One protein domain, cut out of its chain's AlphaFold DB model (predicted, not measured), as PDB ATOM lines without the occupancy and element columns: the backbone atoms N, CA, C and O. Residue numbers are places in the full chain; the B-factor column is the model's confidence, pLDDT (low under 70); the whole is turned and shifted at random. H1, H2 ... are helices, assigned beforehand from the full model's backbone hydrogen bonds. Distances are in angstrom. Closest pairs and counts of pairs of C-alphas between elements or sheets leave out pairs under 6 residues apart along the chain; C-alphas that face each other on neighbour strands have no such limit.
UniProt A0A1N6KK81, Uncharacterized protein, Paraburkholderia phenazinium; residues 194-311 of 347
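Overview. This is residues 194 to 311 of the 347 residues of an uncharacterized protein of Paraburkholderia phenazinium (UniProt A0A1N6KK81). The model is a wide, flat V of two arms, each made of two helices side by side running opposite ways: H1 with H5 in one arm, H2 with H4 in the other. The chain runs in along H1, out along H2, turns through the small H3 at the tip of that arm, and comes back along H4 and then H5, whose end lies near the beginning of H1. The printed part has 118 residues with five named helices, H1 to H5 in order along the chain, and no named strand; the class is all helix. The whole is extended, with a radius of gyration of the C-alphas of 21.4 A, and spans 66 by 40 by 16 A.

Arrangement. H1, residues 194 to 215, touches H5, residues 277 to 310, at a shallow tilt of 20 degrees, opposite ways; the closest C-alphas are those of Ile 205 and Ile 295, 5.5 A apart. H2, residues 221 to 244, is apart from H1. H2 touches H4, residues 255 to 273, at a shallow tilt of 14 degrees, opposite ways, with the C-alphas of Ala 235 and Lys 269 closest at 5.2 A. H3, residues 246 to 251, and H2 meet only through their link. H3 and H4 form a helical hairpin and only just touch, with 3 pairs of C-alphas within 8 A; the closest are those of Cys 249 and Leu 255, 5.8 A apart. H4 and H5 are apart. H2 and H5 are about perpendicular, at 88 degrees, and only just touch, only at their ends, with 3 pairs of C-alphas within 8 A; the closest are those of Val 224 and Ile 277, 6.2 A apart. In H1, H2, H3, H4 and H5 every O i to N i+4 pair is within hydrogen-bond range.

Along the chain. H1 begins at C-alpha 194, (-65.609, 18.344, 20.135), and measures 31.2 A from first to last C-alpha. H2 measures 34.3 A. H3 has six residues and ends at C-alpha 251, (-20.461, -13.655, 15.441). H4 measures 27.2 A. H5, the longest with 34 residues, measures 48.6 A and ends at C-alpha 310, (-70.440, 28.720, 28.117).

Size, cuts and confidence. The two C-alphas farthest apart are those of Met 251 and Thr 310, 66.7 A, while the first and last printed C-alphas, of Glu 194 and Arg 311, are 15.2 A apart. The printed part has no cut, and the four links between the helices are tight. The mean pLDDT of the printed part is 86.5; residues 307 to 311, of which 307 to 310 belong to H5, are under 70.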
ATOM      1  N   GLU A 194     -65.399  18.202  18.698       72.19
ATOM      2  CA  GLU A 194     -65.609  18.344  20.135       72.19
ATOM      3  C   GLU A 194     -66.540  17.252  20.677       72.19
ATOM      4  O   GLU A 194     -66.296  16.719  21.758       72.19
ATOM      5  N   GLN A 195     -67.569  16.857  19.914       70.38
ATOM      6  CA  GLN A 195     -68.426  15.714  20.256       70.38
ATOM      7  C   GLN A 195     -67.630  14.409  20.298       70.38
ATOM      8  O   GLN A 195     -67.762  13.640  21.248       70.38
ATOM      9  N   GLN A 196     -66.791  14.161  19.288       77.75
ATOM     10  CA  GLN A 196     -65.927  12.983  19.250       77.75
ATOM     11  C   GLN A 196     -64.915  12.996  20.397       77.75
ATOM     12  O   GLN A 196     -64.724  11.964  21.033       77.75
ATOM     13  N   ALA A 197     -64.314  14.149  20.700       79.75
ATOM     14  CA  ALA A 197     -63.383  14.292  21.811       79.75
ATOM     15  C   ALA A 197     -64.061  13.988  23.154       79.75
ATOM     16  O   ALA A 197     -63.525  13.205  23.935       79.75
ATOM     17  N   ILE A 198     -65.254  14.536  23.408       80.50
ATOM     18  CA  ILE A 198     -66.019  14.230  24.627       80.50
ATOM     19  C   ILE A 198     -66.333  12.735  24.695       80.50
ATOM     20  O   ILE A 198     -66.026  12.106  25.703       80.50
ATOM     21  N   LEU A 199     -66.864  12.148  23.619       87.88
ATOM     22  CA  LEU A 199     -67.220  10.729  23.591       87.88
ATOM     23  C   LEU A 199     -66.006   9.822  23.852       87.88
ATOM     24  O   LEU A 199     -66.109   8.865  24.616       87.88
ATOM     25  N   GLN A 200     -64.856  10.121  23.242       92.06
ATOM     26  CA  GLN A 200     -63.613   9.376  23.457       92.06
ATOM     27  C   GLN A 200     -63.144   9.469  24.913       92.06
ATOM     28  O   GLN A 200     -62.798   8.450  25.507       92.06
ATOM     29  N   ASN A 201     -63.186  10.666  25.507       90.81
ATOM     30  CA  ASN A 201     -62.800  10.862  26.904       90.81
ATOM     31  C   ASN A 201     -63.788  10.183  27.870       90.81
ATOM     32  O   ASN A 201     -63.361   9.569  28.841       90.81
ATOM     33  N   GLU A 202     -65.097  10.208  27.601       92.88
ATOM     34  CA  GLU A 202     -66.102   9.495  28.406       92.88
ATOM     35  C   GLU A 202     -65.899   7.970  28.365       92.88
ATOM     36  O   GLU A 202     -66.004   7.284  29.390       92.88
ATOM     37  N   GLN A 203     -65.557   7.430  27.192       94.88
ATOM     38  CA  GLN A 203     -65.204   6.019  27.030       94.88
ATOM     39  C   GLN A 203     -63.913   5.667  27.778       94.88
ATOM     40  O   GLN A 203     -63.873   4.651  28.477       94.88
ATOM     41  N   GLU A 204     -62.880   6.509  27.681       94.06
ATOM     42  CA  GLU A 204     -61.627   6.329  28.421       94.06
ATOM     43  C   GLU A 204     -61.866   6.351  29.935       94.06
ATOM     44  O   GLU A 204     -61.425   5.438  30.632       94.06
ATOM     45  N   ILE A 205     -62.627   7.325  30.444       93.94
ATOM     46  CA  ILE A 205     -62.987   7.419  31.865       93.94
ATOM     47  C   ILE A 205     -63.693   6.143  32.324       93.94
ATOM     48  O   ILE A 205     -63.327   5.582  33.355       93.94
ATOM     49  N   THR A 206     -64.664   5.649  31.553       95.12
ATOM     50  CA  THR A 206     -65.400   4.419  31.888       95.12
ATOM     51  C   THR A 206     -64.456   3.216  31.993       95.12
ATOM     52  O   THR A 206     -64.536   2.430  32.940       95.12
ATOM     53  N   GLN A 207     -63.519   3.084  31.050       95.19
ATOM     54  CA  GLN A 207     -62.536   2.002  31.049       95.19
ATOM     55  C   GLN A 207     -61.555   2.109  32.226       95.19
ATOM     56  O   GLN A 207     -61.277   1.111  32.895       95.19
ATOM     57  N   LEU A 208     -61.057   3.314  32.504       94.38
ATOM     58  CA  LEU A 208     -60.147   3.587  33.616       94.38
ATOM     59  C   LEU A 208     -60.819   3.358  34.974       94.38
ATOM     60  O   LEU A 208     -60.193   2.820  35.883       94.38
ATOM     61  N   GLN A 209     -62.102   3.700  35.116       94.25
ATOM     62  CA  GLN A 209     -62.881   3.415  36.324       94.25
ATOM     63  C   GLN A 209     -63.023   1.910  36.566       94.25
ATOM     64  O   GLN A 209     -62.863   1.454  37.699       94.25
ATOM     65  N   LEU A 210     -63.262   1.123  35.512       94.56
ATOM     66  CA  LEU A 210     -63.311  -0.336  35.616       94.56
ATOM     67  C   LEU A 210     -61.954  -0.921  36.039       94.56
ATOM     68  O   LEU A 210     -61.903  -1.847  36.849       94.56
ATOM     69  N   GLU A 211     -60.854  -0.399  35.498       93.19
ATOM     70  CA  GLU A 211     -59.499  -0.804  35.883       93.19
ATOM     71  C   GLU A 211     -59.192  -0.444  37.342       93.19
ATOM     72  O   GLU A 211     -58.705  -1.283  38.100       93.19
ATOM     73  N   LEU A 212     -59.565   0.764  37.770       93.06
ATOM     74  CA  LEU A 212     -59.414   1.214  39.149       93.06
ATOM     75  C   LEU A 212     -60.179   0.311  40.126       93.06
ATOM     76  O   LEU A 212     -59.659  -0.022  41.188       93.06
ATOM     77  N   GLU A 213     -61.389  -0.116  39.767       92.06
ATOM     78  CA  GLU A 213     -62.204  -0.991  40.613       92.06
ATOM     79  C   GLU A 213     -61.600  -2.395  40.748       92.06
ATOM     80  O   GLU A 213     -61.632  -2.983  41.829       92.06
ATOM     81  N   LYS A 214     -60.953  -2.911  39.693       90.50
ATOM     82  CA  LYS A 214     -60.173  -4.158  39.780       90.50
ATOM     83  C   LYS A 214     -59.003  -4.022  40.752       90.50
ATOM     84  O   LYS A 214     -58.766  -4.925  41.547       90.50
ATOM     85  N   LEU A 215     -58.296  -2.893  40.715       89.12
ATOM     86  CA  LEU A 215     -57.153  -2.630  41.597       89.12
ATOM     87  C   LEU A 215     -57.558  -2.372  43.057       89.12
ATOM     88  O   LEU A 215     -56.751  -2.578  43.959       89.12
ATOM     89  N   ARG A 216     -58.800  -1.941  43.302       89.44
ATOM     90  CA  ARG A 216     -59.354  -1.737  44.651       89.44
ATOM     91  C   ARG A 216     -59.724  -3.030  45.368       89.44
ATOM     92  O   ARG A 216     -60.015  -2.980  46.565       89.44
ATOM     93  N   GLN A 217     -59.738  -4.166  44.671       88.50
ATOM     94  CA  GLN A 217     -60.050  -5.433  45.315       88.50
ATOM     95  C   GLN A 217     -59.036  -5.756  46.425       88.50
ATOM     96  O   GLN A 217     -57.861  -5.394  46.321       88.50
ATOM     97  N   PRO A 218     -59.470  -6.426  47.511       86.81
ATOM     98  CA  PRO A 218     -58.575  -6.793  48.598       86.81
ATOM     99  C   PRO A 218     -57.383  -7.608  48.086       86.81
ATOM    100  O   PRO A 218     -57.557  -8.628  47.419       86.81
ATOM    101  N   ILE A 219     -56.172  -7.177  48.435       87.69
ATOM    102  CA  ILE A 219     -54.949  -7.908  48.102       87.69
ATOM    103  C   ILE A 219     -54.902  -9.176  48.956       87.69
ATOM    104  O   ILE A 219     -54.850  -9.103  50.184       87.69
ATOM    105  N   SER A 220     -54.907 -10.335  48.300       86.94
ATOM    106  CA  SER A 220     -54.704 -11.638  48.933       86.94
ATOM    107  C   SER A 220     -53.272 -12.126  48.715       86.94
ATOM    108  O   SER A 220     -52.627 -11.775  47.725       86.94
ATOM    109  N   GLU A 221     -52.767 -12.978  49.610       86.69
ATOM    110  CA  GLU A 221     -51.473 -13.643  49.400       86.69
ATOM    111  C   GLU A 221     -51.457 -14.450  48.095       86.69
ATOM    112  O   GLU A 221     -50.458 -14.443  47.384       86.69
ATOM    113  N   THR A 222     -52.587 -15.063  47.727       87.38
ATOM    114  CA  THR A 222     -52.753 -15.790  46.462       87.38
ATOM    115  C   THR A 222     -52.502 -14.890  45.252       87.38
ATOM    116  O   THR A 222     -51.719 -15.263  44.384       87.38
ATOM    117  N   ALA A 223     -53.075 -13.681  45.223       84.56
ATOM    118  CA  ALA A 223     -52.865 -12.729  44.130       84.56
ATOM    119  C   ALA A 223     -51.395 -12.279  44.025       84.56
ATOM    120  O   ALA A 223     -50.851 -12.152  42.928       84.56
ATOM    121  N   VAL A 224     -50.720 -12.089  45.167       87.19
ATOM    122  CA  VAL A 224     -49.286 -11.756  45.204       87.19
ATOM    123  C   VAL A 224     -48.445 -12.916  44.664       87.19
ATOM    124  O   VAL A 224     -47.522 -12.694  43.880       87.19
ATOM    125  N   SER A 225     -48.763 -14.153  45.053       85.19
ATOM    126  CA  SER A 225     -48.088 -15.358  44.566       85.19
ATOM    127  C   SER A 225     -48.283 -15.569  43.064       85.19
ATOM    128  O   SER A 225     -47.308 -15.861  42.372       85.19
ATOM    129  N   GLU A 226     -49.500 -15.386  42.551       88.38
ATOM    130  CA  GLU A 226     -49.810 -15.474  41.118       88.38
ATOM    131  C   GLU A 226     -49.056 -14.408  40.318       88.38
ATOM    132  O   GLU A 226     -48.375 -14.731  39.343       88.38
ATOM    133  N   TYR A 227     -49.086 -13.153  40.775       87.44
ATOM    134  CA  TYR A 227     -48.350 -12.061  40.141       87.44
ATOM    135  C   TYR A 227     -46.838 -12.312  40.133       87.44
ATOM    136  O   TYR A 227     -46.168 -12.127  39.116       87.44
ATOM    137  N   ARG A 228     -46.289 -12.782  41.259       88.25
ATOM    138  CA  ARG A 228     -44.877 -13.157  41.368       88.25
ATOM    139  C   ARG A 228     -44.523 -14.288  40.406       88.25
ATOM    140  O   ARG A 228     -43.500 -14.199  39.730       88.25
ATOM    141  N   ALA A 229     -45.344 -15.334  40.332       87.88
ATOM    142  CA  ALA A 229     -45.129 -16.454  39.420       87.88
ATOM    143  C   ALA A 229     -45.143 -15.994  37.956       87.88
ATOM    144  O   ALA A 229     -44.258 -16.371  37.188       87.88
ATOM    145  N   GLN A 230     -46.083 -15.119  37.591       90.44
ATOM    146  CA  GLN A 230     -46.147 -14.532  36.257       90.44
ATOM    147  C   GLN A 230     -44.899 -13.698  35.936       90.44
ATOM    148  O   GLN A 230     -44.289 -13.890  34.886       90.44
ATOM    149  N   LYS A 231     -44.466 -12.813  36.842       88.00
ATOM    150  CA  LYS A 231     -43.263 -11.992  36.629       88.00
ATOM    151  C   LYS A 231     -41.985 -12.818  36.551       88.00
ATOM    152  O   LYS A 231     -41.093 -12.489  35.774       88.00
ATOM    153  N   LEU A 232     -41.906 -13.911  37.307       88.00
ATOM    154  CA  LEU A 232     -40.810 -14.868  37.189       88.00
ATOM    155  C   LEU A 232     -40.813 -15.579  35.837       88.00
ATOM    156  O   LEU A 232     -39.744 -15.754  35.262       88.00
ATOM    157  N   LEU A 233     -41.985 -15.959  35.325       90.81
ATOM    158  CA  LEU A 233     -42.114 -16.576  34.009       90.81
ATOM    159  C   LEU A 233     -41.685 -15.614  32.891       90.81
ATOM    160  O   LEU A 233     -40.906 -16.007  32.027       90.81
ATOM    161  N   GLU A 234     -42.147 -14.360  32.934       88.88
ATOM    162  CA  GLU A 234     -41.755 -13.305  31.987       88.88
ATOM    163  C   GLU A 234     -40.234 -13.086  31.993       88.88
ATOM    164  O   GLU A 234     -39.604 -13.161  30.940       88.88
ATOM    165  N   ALA A 235     -39.630 -12.913  33.173       85.69
ATOM    166  CA  ALA A 235     -38.185 -12.718  33.303       85.69
ATOM    167  C   ALA A 235     -37.374 -13.959  32.886       85.69
ATOM    168  O   ALA A 235     -36.289 -13.840  32.325       85.69
ATOM    169  N   SER A 236     -37.887 -15.167  33.145       87.31
ATOM    170  CA  SER A 236     -37.258 -16.410  32.689       87.31
ATOM    171  C   SER A 236     -37.275 -16.541  31.169       87.31
ATOM    172  O   SER A 236     -36.278 -16.979  30.603       87.31
ATOM    173  N   LYS A 237     -38.375 -16.147  30.521       90.75
ATOM    174  CA  LYS A 237     -38.482 -16.150  29.062       90.75
ATOM    175  C   LYS A 237     -37.554 -15.111  28.430       90.75
ATOM    176  O   LYS A 237     -36.846 -15.438  27.491       90.75
ATOM    177  N   GLU A 238     -37.502 -13.900  28.986       88.00
ATOM    178  CA  GLU A 238     -36.568 -12.852  28.546       88.00
ATOM    179  C   GLU A 238     -35.110 -13.338  28.620       88.00
ATOM    180  O   GLU A 238     -34.335 -13.142  27.688       88.00
ATOM    181  N   LEU A 239     -34.749 -14.047  29.693       88.19
ATOM    182  CA  LEU A 239     -33.421 -14.639  29.847       88.19
ATOM    183  C   LEU A 239     -33.132 -15.721  28.790       88.19
ATOM    184  O   LEU A 239     -32.018 -15.793  28.276       88.19
ATOM    185  N   GLU A 240     -34.115 -16.570  28.484       90.56
ATOM    186  CA  GLU A 240     -34.001 -17.624  27.471       90.56
ATOM    187  C   GLU A 240     -33.850 -17.037  26.062       90.56
ATOM    188  O   GLU A 240     -32.968 -17.463  25.316       90.56
ATOM    189  N   ASP A 241     -34.635 -16.007  25.734       89.31
ATOM    190  CA  ASP A 241     -34.550 -15.283  24.464       89.31
ATOM    191  C   ASP A 241     -33.166 -14.627  24.300       89.31
ATOM    192  O   ASP A 241     -32.524 -14.774  23.256       89.31
ATOM    193  N   VAL A 242     -32.658 -13.963  25.347       87.19
ATOM    194  CA  VAL A 242     -31.312 -13.365  25.342       87.19
ATOM    195  C   VAL A 242     -30.241 -14.444  25.168       87.19
ATOM    196  O   VAL A 242     -29.384 -14.311  24.295       87.19
ATOM    197  N   GLU A 243     -30.289 -15.546  25.920       87.12
ATOM    198  CA  GLU A 243     -29.298 -16.627  25.800       87.12
ATOM    199  C   GLU A 243     -29.360 -17.310  24.417       87.12
ATOM    200  O   GLU A 243     -28.323 -17.698  23.879       87.12
ATOM    201  N   GLY A 244     -30.538 -17.371  23.786       85.00
ATOM    202  CA  GLY A 244     -30.721 -17.852  22.412       85.00
ATOM    203  C   GLY A 244     -30.045 -16.986  21.339       85.00
ATOM    204  O   GLY A 244     -29.706 -17.488  20.267       85.00
ATOM    205  N   THR A 245     -29.794 -15.704  21.619       86.06
ATOM    206  CA  THR A 245     -29.082 -14.785  20.705       86.06
ATOM    207  C   THR A 245     -27.564 -14.768  20.881       86.06
ATOM    208  O   THR A 245     -26.858 -14.164  20.073       86.06
ATOM    209  N   LYS A 246     -27.038 -15.465  21.891       85.19
ATOM    210  CA  LYS A 246     -25.627 -15.421  22.295       85.19
ATOM    211  C   LYS A 246     -24.645 -15.693  21.157       85.19
ATOM    212  O   LYS A 246     -23.728 -14.904  20.941       85.19
ATOM    213  N   ASP A 247     -24.844 -16.776  20.409       81.44
ATOM    214  CA  ASP A 247     -23.931 -17.172  19.329       81.44
ATOM    215  C   ASP A 247     -23.953 -16.167  18.168       81.44
ATOM    216  O   ASP A 247     -22.921 -15.882  17.559       81.44
ATOM    217  N   LEU A 248     -25.116 -15.566  17.899       80.50
ATOM    218  CA  LEU A 248     -25.268 -14.517  16.892       80.50
ATOM    219  C   LEU A 248     -24.561 -13.223  17.322       80.50
ATOM    220  O   LEU A 248     -23.847 -12.621  16.520       80.50
ATOM    221  N   CYS A 249     -24.702 -12.825  18.588       78.75
ATOM    222  CA  CYS A 249     -24.007 -11.666  19.148       78.75
ATOM    223  C   CYS A 249     -22.482 -11.857  19.165       78.75
ATOM    224  O   CYS A 249     -21.759 -10.895  18.913       78.75
ATOM    225  N   ILE A 250     -21.992 -13.082  19.402       77.50
ATOM    226  CA  ILE A 250     -20.565 -13.430  19.293       77.50
ATOM    227  C   ILE A 250     -20.076 -13.269  17.847       77.50
ATOM    228  O   ILE A 250     -19.032 -12.662  17.626       77.50
ATOM    229  N   MET A 251     -20.829 -13.770  16.861       77.19
ATOM    230  CA  MET A 251     -20.461 -13.655  15.441       77.19
ATOM    231  C   MET A 251     -20.467 -12.210  14.917       77.19
ATOM    232  O   MET A 251     -19.732 -11.907  13.981       77.19
ATOM    233  N   LEU A 252     -21.293 -11.333  15.496       82.31
ATOM    234  CA  LEU A 252     -21.447  -9.929  15.093       82.31
ATOM    235  C   LEU A 252     -20.668  -8.935  15.976       82.31
ATOM    236  O   LEU A 252     -20.875  -7.732  15.846       82.31
ATOM    237  N   GLU A 253     -19.807  -9.410  16.883       84.62
ATOM    238  CA  GLU A 253     -19.043  -8.583  17.840       84.62
ATOM    239  C   GLU A 253     -19.914  -7.693  18.769       84.62
ATOM    240  O   GLU A 253     -19.432  -6.735  19.370       84.62
ATOM    241  N   MET A 254     -21.194  -8.035  18.973       87.62
ATOM    242  CA  MET A 254     -22.166  -7.289  19.801       87.62
ATOM    243  C   MET A 254     -22.212  -7.756  21.271       87.62
ATOM    244  O   MET A 254     -23.255  -7.732  21.926       87.62
ATOM    245  N   LEU A 255     -21.082  -8.209  21.817       84.56
ATOM    246  CA  LEU A 255     -21.007  -8.816  23.156       84.56
ATOM    247  C   LEU A 255     -21.457  -7.875  24.285       84.56
ATOM    248  O   LEU A 255     -22.115  -8.319  25.223       84.56
ATOM    249  N   SER A 256     -21.158  -6.579  24.171       85.50
ATOM    250  CA  SER A 256     -21.558  -5.582  25.174       85.50
ATOM    251  C   SER A 256     -23.081  -5.444  25.293       85.50
ATOM    252  O   SER A 256     -23.595  -5.261  26.398       85.50
ATOM    253  N   ASP A 257     -23.807  -5.529  24.177       84.06
ATOM    254  CA  ASP A 257     -25.269  -5.420  24.171       84.06
ATOM    255  C   ASP A 257     -25.903  -6.675  24.771       84.06
ATOM    256  O   ASP A 257     -26.813  -6.575  25.597       84.06
ATOM    257  N   TYR A 258     -25.364  -7.850  24.433       87.62
ATOM    258  CA  TYR A 258     -25.765  -9.122  25.030       87.62
ATOM    259  C   TYR A 258     -25.560  -9.140  26.554       87.62
ATOM    260  O   TYR A 258     -26.480  -9.482  27.297       87.62
ATOM    261  N   GLU A 259     -24.383  -8.738  27.051       86.19
ATOM    262  CA  GLU A 259     -24.098  -8.709  28.493       86.19
ATOM    263  C   GLU A 259     -25.005  -7.722  29.242       86.19
ATOM    264  O   GLU A 259     -25.487  -8.029  30.335       86.19
ATOM    265  N   SER A 260     -25.283  -6.562  28.640       87.75
ATOM    266  CA  SER A 260     -26.214  -5.569  29.184       87.75
ATOM    267  C   SER A 260     -27.643  -6.123  29.291       87.75
ATOM    268  O   SER A 260     -28.265  -6.044  30.354       87.75
ATOM    269  N   GLN A 261     -28.141  -6.755  28.223       86.56
ATOM    270  CA  GLN A 261     -29.473  -7.371  28.188       86.56
ATOM    271  C   GLN A 261     -29.593  -8.525  29.185       86.56
ATOM    272  O   GLN A 261     -30.555  -8.584  29.951       86.56
ATOM    273  N   LYS A 262     -28.582  -9.399  29.249       88.75
ATOM    274  CA  LYS A 262     -28.541 -10.509  30.203       88.75
ATOM    275  C   LYS A 262     -28.580 -10.012  31.643       88.75
ATOM    276  O   LYS A 262     -29.380 -10.500  32.436       88.75
ATOM    277  N   LYS A 263     -27.760  -9.010  31.974       90.56
ATOM    278  CA  LYS A 263     -27.737  -8.411  33.311       90.56
ATOM    279  C   LYS A 263     -29.094  -7.808  33.685       90.56
ATOM    280  O   LYS A 263     -29.558  -8.017  34.803       90.56
ATOM    281  N   SER A 264     -29.743  -7.110  32.751       88.75
ATOM    282  CA  SER A 264     -31.095  -6.568  32.938       88.75
ATOM    283  C   SER A 264     -32.121  -7.675  33.223       88.75
ATOM    284  O   SER A 264     -32.881  -7.581  34.187       88.75
ATOM    285  N   ALA A 265     -32.108  -8.765  32.448       84.56
ATOM    286  CA  ALA A 265     -33.017  -9.898  32.636       84.56
ATOM    287  C   ALA A 265     -32.775 -10.642  33.970       84.56
ATOM    288  O   ALA A 265     -33.723 -11.004  34.676       84.56
ATOM    289  N   GLU A 266     -31.513 -10.826  34.375       87.88
ATOM    290  CA  GLU A 266     -31.156 -11.395  35.684       87.88
ATOM    291  C   GLU A 266     -31.629 -10.507  36.846       87.88
ATOM    292  O   GLU A 266     -32.148 -11.009  37.850       87.88
ATOM    293  N   GLU A 267     -31.503  -9.185  36.711       89.75
ATOM    294  CA  GLU A 267     -31.978  -8.218  37.701       89.75
ATOM    295  C   GLU A 267     -33.512  -8.211  37.800       89.75
ATOM    296  O   GLU A 267     -34.048  -8.284  38.909       89.75
ATOM    297  N   ASN A 268     -34.226  -8.262  36.670       83.31
ATOM    298  CA  ASN A 268     -35.684  -8.424  36.621       83.31
ATOM    299  C   ASN A 268     -36.143  -9.698  37.348       83.31
ATOM    300  O   ASN A 268     -37.082  -9.667  38.151       83.31
ATOM    301  N   LYS A 269     -35.443 -10.820  37.133       87.44
ATOM    302  CA  LYS A 269     -35.719 -12.094  37.816       87.44
ATOM    303  C   LYS A 269     -35.474 -12.008  39.325       87.44
ATOM    304  O   LYS A 269     -36.236 -12.589  40.107       87.44
ATOM    305  N   ARG A 270     -34.432 -11.287  39.761       89.12
ATOM    306  CA  ARG A 270     -34.175 -11.038  41.190       89.12
ATOM    307  C   ARG A 270     -35.292 -10.196  41.803       89.12
ATOM    308  O   ARG A 270     -35.862 -10.597  42.813       89.12
ATOM    309  N   LEU A 271     -35.653  -9.088  41.157       85.69
ATOM    310  CA  LEU A 271     -36.718  -8.192  41.606       85.69
ATOM    311  C   LEU A 271     -38.062  -8.916  41.725       85.69
ATOM    312  O   LEU A 271     -38.741  -8.753  42.736       85.69
ATOM    313  N   ALA A 272     -38.409  -9.779  40.763       84.38
ATOM    314  CA  ALA A 272     -39.619 -10.598  40.819       84.38
ATOM    315  C   ALA A 272     -39.652 -11.520  42.053       84.38
ATOM    316  O   ALA A 272     -40.691 -11.679  42.692       84.38
ATOM    317  N   ASN A 273     -38.507 -12.092  42.439       84.31
ATOM    318  CA  ASN A 273     -38.395 -12.934  43.633       84.31
ATOM    319  C   ASN A 273     -38.517 -12.170  44.955       84.31
ATOM    320  O   ASN A 273     -38.908 -12.754  45.964       84.31
ATOM    321  N   GLU A 274     -38.187 -10.885  44.962       88.62
ATOM    322  CA  GLU A 274     -38.260 -10.040  46.152       88.62
ATOM    323  C   GLU A 274     -39.642  -9.397  46.359       88.62
ATOM    324  O   GLU A 274     -39.813  -8.636  47.317       88.62
ATOM    325  N   ILE A 275     -40.616  -9.656  45.477       88.75
ATOM    326  CA  ILE A 275     -41.983  -9.146  45.623       88.75
ATOM    327  C   ILE A 275     -42.631  -9.810  46.840       88.75
ATOM    328  O   ILE A 275     -42.803 -11.029  46.903       88.75
ATOM    329  N   ASN A 276     -43.014  -8.971  47.797       89.12
ATOM    330  CA  ASN A 276     -43.832  -9.325  48.944       89.12
ATOM    331  C   ASN A 276     -45.133  -8.506  48.917       89.12
ATOM    332  O   ASN A 276     -45.321  -7.647  48.052       89.12
ATOM    333  N   ILE A 277     -46.029  -8.779  49.865       87.31
ATOM    334  CA  ILE A 277     -47.346  -8.135  49.914       87.31
ATOM    335  C   ILE A 277     -47.258  -6.605  50.019       87.31
ATOM    336  O   ILE A 277     -48.044  -5.916  49.378       87.31
ATOM    337  N   GLU A 278     -46.271  -6.073  50.745       89.06
ATOM    338  CA  GLU A 278     -46.101  -4.628  50.925       89.06
ATOM    339  C   GLU A 278     -45.621  -3.958  49.633       89.06
ATOM    340  O   GLU A 278     -46.254  -3.019  49.158       89.06
ATOM    341  N   LYS A 279     -44.585  -4.507  48.981       89.06
ATOM    342  CA  LYS A 279     -44.117  -4.019  47.672       89.06
ATOM    343  C   LYS A 279     -45.221  -4.102  46.614       89.06
ATOM    344  O   LYS A 279     -45.380  -3.185  45.814       89.06
ATOM    345  N   TYR A 280     -46.000  -5.185  46.607       87.31
ATOM    346  CA  TYR A 280     -47.127  -5.326  45.686       87.31
ATOM    347  C   TYR A 280     -48.199  -4.262  45.952       87.31
ATOM    348  O   TYR A 280     -48.679  -3.621  45.020       87.31
ATOM    349  N   ARG A 281     -48.516  -3.997  47.223       88.12
ATOM    350  CA  ARG A 281     -49.447  -2.940  47.621       88.12
ATOM    351  C   ARG A 281     -48.975  -1.557  47.179       88.12
ATOM    352  O   ARG A 281     -49.771  -0.809  46.619       88.12
ATOM    353  N   GLU A 282     -47.700  -1.232  47.375       90.62
ATOM    354  CA  GLU A 282     -47.109   0.026  46.901       90.62
ATOM    355  C   GLU A 282     -47.240   0.182  45.378       90.62
ATOM    356  O   GLU A 282     -47.608   1.254  44.892       90.62
ATOM    357  N   MET A 283     -46.998  -0.893  44.618       90.25
ATOM    358  CA  MET A 283     -47.173  -0.896  43.162       90.25
ATOM    359  C   MET A 283     -48.627  -0.643  42.758       90.25
ATOM    360  O   MET A 283     -48.881   0.212  41.910       90.25
ATOM    361  N   ILE A 284     -49.580  -1.336  43.391       90.62
ATOM    362  CA  ILE A 284     -51.014  -1.150  43.136       90.62
ATOM    363  C   ILE A 284     -51.431   0.290  43.447       90.62
ATOM    364  O   ILE A 284     -52.083   0.924  42.624       90.62
ATOM    365  N   VAL A 285     -50.998   0.852  44.579       91.00
ATOM    366  CA  VAL A 285     -51.282   2.252  44.941       91.00
ATOM    367  C   VAL A 285     -50.710   3.224  43.904       91.00
ATOM    368  O   VAL A 285     -51.375   4.196  43.536       91.00
ATOM    369  N   LYS A 286     -49.497   2.969  43.398       92.06
ATOM    370  CA  LYS A 286     -48.874   3.797  42.358       92.06
ATOM    371  C   LYS A 286     -49.661   3.753  41.045       92.06
ATOM    372  O   LYS A 286     -49.890   4.809  40.454       92.06
ATOM    373  N   GLU A 287     -50.109   2.575  40.616       92.75
ATOM    374  CA  GLU A 287     -50.946   2.435  39.417       92.75
ATOM    375  C   GLU A 287     -52.336   3.046  39.613       92.75
ATOM    376  O   GLU A 287     -52.796   3.798  38.757       92.75
ATOM    377  N   MET A 288     -52.968   2.851  40.775       91.88
ATOM    378  CA  MET A 288     -54.229   3.519  41.110       91.88
ATOM    379  C   MET A 288     -54.096   5.042  41.021       91.88
ATOM    380  O   MET A 288     -54.974   5.706  40.468       91.88
ATOM    381  N   LYS A 289     -52.996   5.609  41.531       93.62
ATOM    382  CA  LYS A 289     -52.718   7.048  41.433       93.62
ATOM    383  C   LYS A 289     -52.559   7.493  39.978       93.62
ATOM    384  O   LYS A 289     -53.136   8.500  39.588       93.62
ATOM    385  N   LYS A 290     -51.823   6.734  39.165       93.50
ATOM    386  CA  LYS A 290     -51.646   7.012  37.733       93.50
ATOM    387  C   LYS A 290     -52.979   6.998  36.977       93.50
ATOM    388  O   LYS A 290     -53.228   7.900  36.183       93.50
ATOM    389  N   ILE A 291     -53.836   6.012  37.239       92.62
ATOM    390  CA  ILE A 291     -55.179   5.918  36.650       92.62
ATOM    391  C   ILE A 291     -56.055   7.088  37.107       92.62
ATOM    392  O   ILE A 291     -56.726   7.702  36.285       92.62
ATOM    393  N   SER A 292     -56.011   7.432  38.398       93.00
ATOM    394  CA  SER A 292     -56.795   8.539  38.959       93.00
ATOM    395  C   SER A 292     -56.425   9.874  38.311       93.00
ATOM    396  O   SER A 292     -57.318  10.604  37.895       93.00
ATOM    397  N   ASN A 293     -55.127  10.142  38.137       91.94
ATOM    398  CA  ASN A 293     -54.654  11.335  37.435       91.94
ATOM    399  C   ASN A 293     -55.164  11.383  35.986       91.94
ATOM    400  O   ASN A 293     -55.637  12.418  35.545       91.94
ATOM    401  N   ARG A 294     -55.143  10.257  35.258       94.00
ATOM    402  CA  ARG A 294     -55.663  10.209  33.878       94.00
ATOM    403  C   ARG A 294     -57.165  10.489  33.796       94.00
ATOM    404  O   ARG A 294     -57.609  11.132  32.853       94.00
ATOM    405  N   ILE A 295     -57.946  10.005  34.766       93.00
ATOM    406  CA  ILE A 295     -59.381  10.319  34.855       93.00
ATOM    407  C   ILE A 295     -59.578  11.821  35.090       93.00
ATOM    408  O   ILE A 295     -60.436  12.424  34.453       93.00
ATOM    409  N   GLU A 296     -58.794  12.418  35.991       93.44
ATOM    410  CA  GLU A 296     -58.845  13.854  36.280       93.44
ATOM    411  C   GLU A 296     -58.480  14.693  35.048       93.44
ATOM    412  O   GLU A 296     -59.216  15.618  34.711       93.44
ATOM    413  N   ASP A 297     -57.429  14.312  34.316       90.81
ATOM    414  CA  ASP A 297     -57.022  14.968  33.069       90.81
ATOM    415  C   ASP A 297     -58.142  14.917  32.010       90.81
ATOM    416  O   ASP A 297     -58.483  15.937  31.404       90.81
ATOM    417  N   ALA A 298     -58.764  13.748  31.812       88.38
ATOM    418  CA  ALA A 298     -59.865  13.569  30.862       88.38
ATOM    419  C   ALA A 298     -61.117  14.376  31.256       88.38
ATOM    420  O   ALA A 298     -61.762  14.991  30.403       88.38
ATOM    421  N   LEU A 299     -61.455  14.415  32.552       90.25
ATOM    422  CA  LEU A 299     -62.551  15.237  33.072       90.25
ATOM    423  C   LEU A 299     -62.269  16.731  32.892       90.25
ATOM    424  O   LEU A 299     -63.144  17.451  32.416       90.25
ATOM    425  N   SER A 300     -61.049  17.179  33.199       89.56
ATOM    426  CA  SER A 300     -60.629  18.569  32.995       89.56
ATOM    427  C   SER A 300     -60.765  18.974  31.532       89.56
ATOM    428  O   SER A 300     -61.261  20.058  31.245       89.56
ATOM    429  N   LEU A 301     -60.390  18.100  30.592       86.12
ATOM    430  CA  LEU A 301     -60.537  18.374  29.165       86.12
ATOM    431  C   LEU A 301     -62.012  18.494  28.751       86.12
ATOM    432  O   LEU A 301     -62.373  19.404  28.004       86.12
ATOM    433  N   ILE A 302     -62.879  17.605  29.244       84.19
ATOM    434  CA  ILE A 302     -64.329  17.688  29.012       84.19
ATOM    435  C   ILE A 302     -64.884  19.009  29.561       84.19
ATOM    436  O   ILE A 302     -65.670  19.675  28.881       84.19
ATOM    437  N   ASP A 303     -64.482  19.397  30.768       83.31
ATOM    438  CA  ASP A 303     -64.920  20.639  31.404       83.31
ATOM    439  C   ASP A 303     -64.366  21.879  30.693       83.31
ATOM    440  O   ASP A 303     -65.082  22.869  30.553       83.31
ATOM    441  N   ASP A 304     -63.150  21.835  30.154       79.19
ATOM    442  CA  ASP A 304     -62.585  22.903  29.324       79.19
ATOM    443  C   ASP A 304     -63.353  23.064  28.008       79.19
ATOM    444  O   ASP A 304     -63.705  24.187  27.623       79.19
ATOM    445  N   ILE A 305     -63.694  21.952  27.344       76.25
ATOM    446  CA  ILE A 305     -64.538  21.964  26.142       76.25
ATOM    447  C   ILE A 305     -65.904  22.572  26.488       76.25
ATOM    448  O   ILE A 305     -66.329  23.537  25.850       76.25
ATOM    449  N   LYS A 306     -66.567  22.082  27.543       75.56
ATOM    450  CA  LYS A 306     -67.887  22.571  27.984       75.56
ATOM    451  C   LYS A 306     -67.854  24.026  28.454       75.56
ATOM    452  O   LYS A 306     -68.761  24.796  28.147       75.56
ATOM    453  N   SER A 307     -66.816  24.447  29.169       68.38
ATOM    454  CA  SER A 307     -66.691  25.822  29.661       68.38
ATOM    455  C   SER A 307     -66.426  26.801  28.519       68.38
ATOM    456  O   SER A 307     -66.992  27.897  28.508       68.38
ATOM    457  N   THR A 308     -65.671  26.397  27.495       62.78
ATOM    458  CA  THR A 308     -65.505  27.172  26.258       62.78
ATOM    459  C   THR A 308     -66.849  27.403  25.563       62.78
ATOM    460  O   THR A 308     -67.091  28.508  25.073       62.78
ATOM    461  N   MET A 309     -67.778  26.440  25.627       58.75
ATOM    462  CA  MET A 309     -69.149  26.634  25.137       58.75
ATOM    463  C   MET A 309     -69.932  27.675  25.944       58.75
ATOM    464  O   MET A 309     -70.681  28.460  25.372       58.75
ATOM    465  N   THR A 310     -69.756  27.724  27.267       53.41
ATOM    466  CA  THR A 310     -70.440  28.720  28.117       53.41
ATOM    467  C   THR A 310     -69.887  30.142  27.974       53.41
ATOM    468  O   THR A 310     -70.532  31.098  28.402       53.41
ATOM    469  N   ARG A 311     -68.702  30.313  27.369       49.16
ATOM    470  CA  ARG A 311     -68.021  31.616  27.241       49.16
ATOM    471  C   ARG A 311     -68.486  32.459  26.053       49.16
ATOM    472  O   ARG A 311     -68.171  33.648  26.009       49.16
TER     473      ARG A 311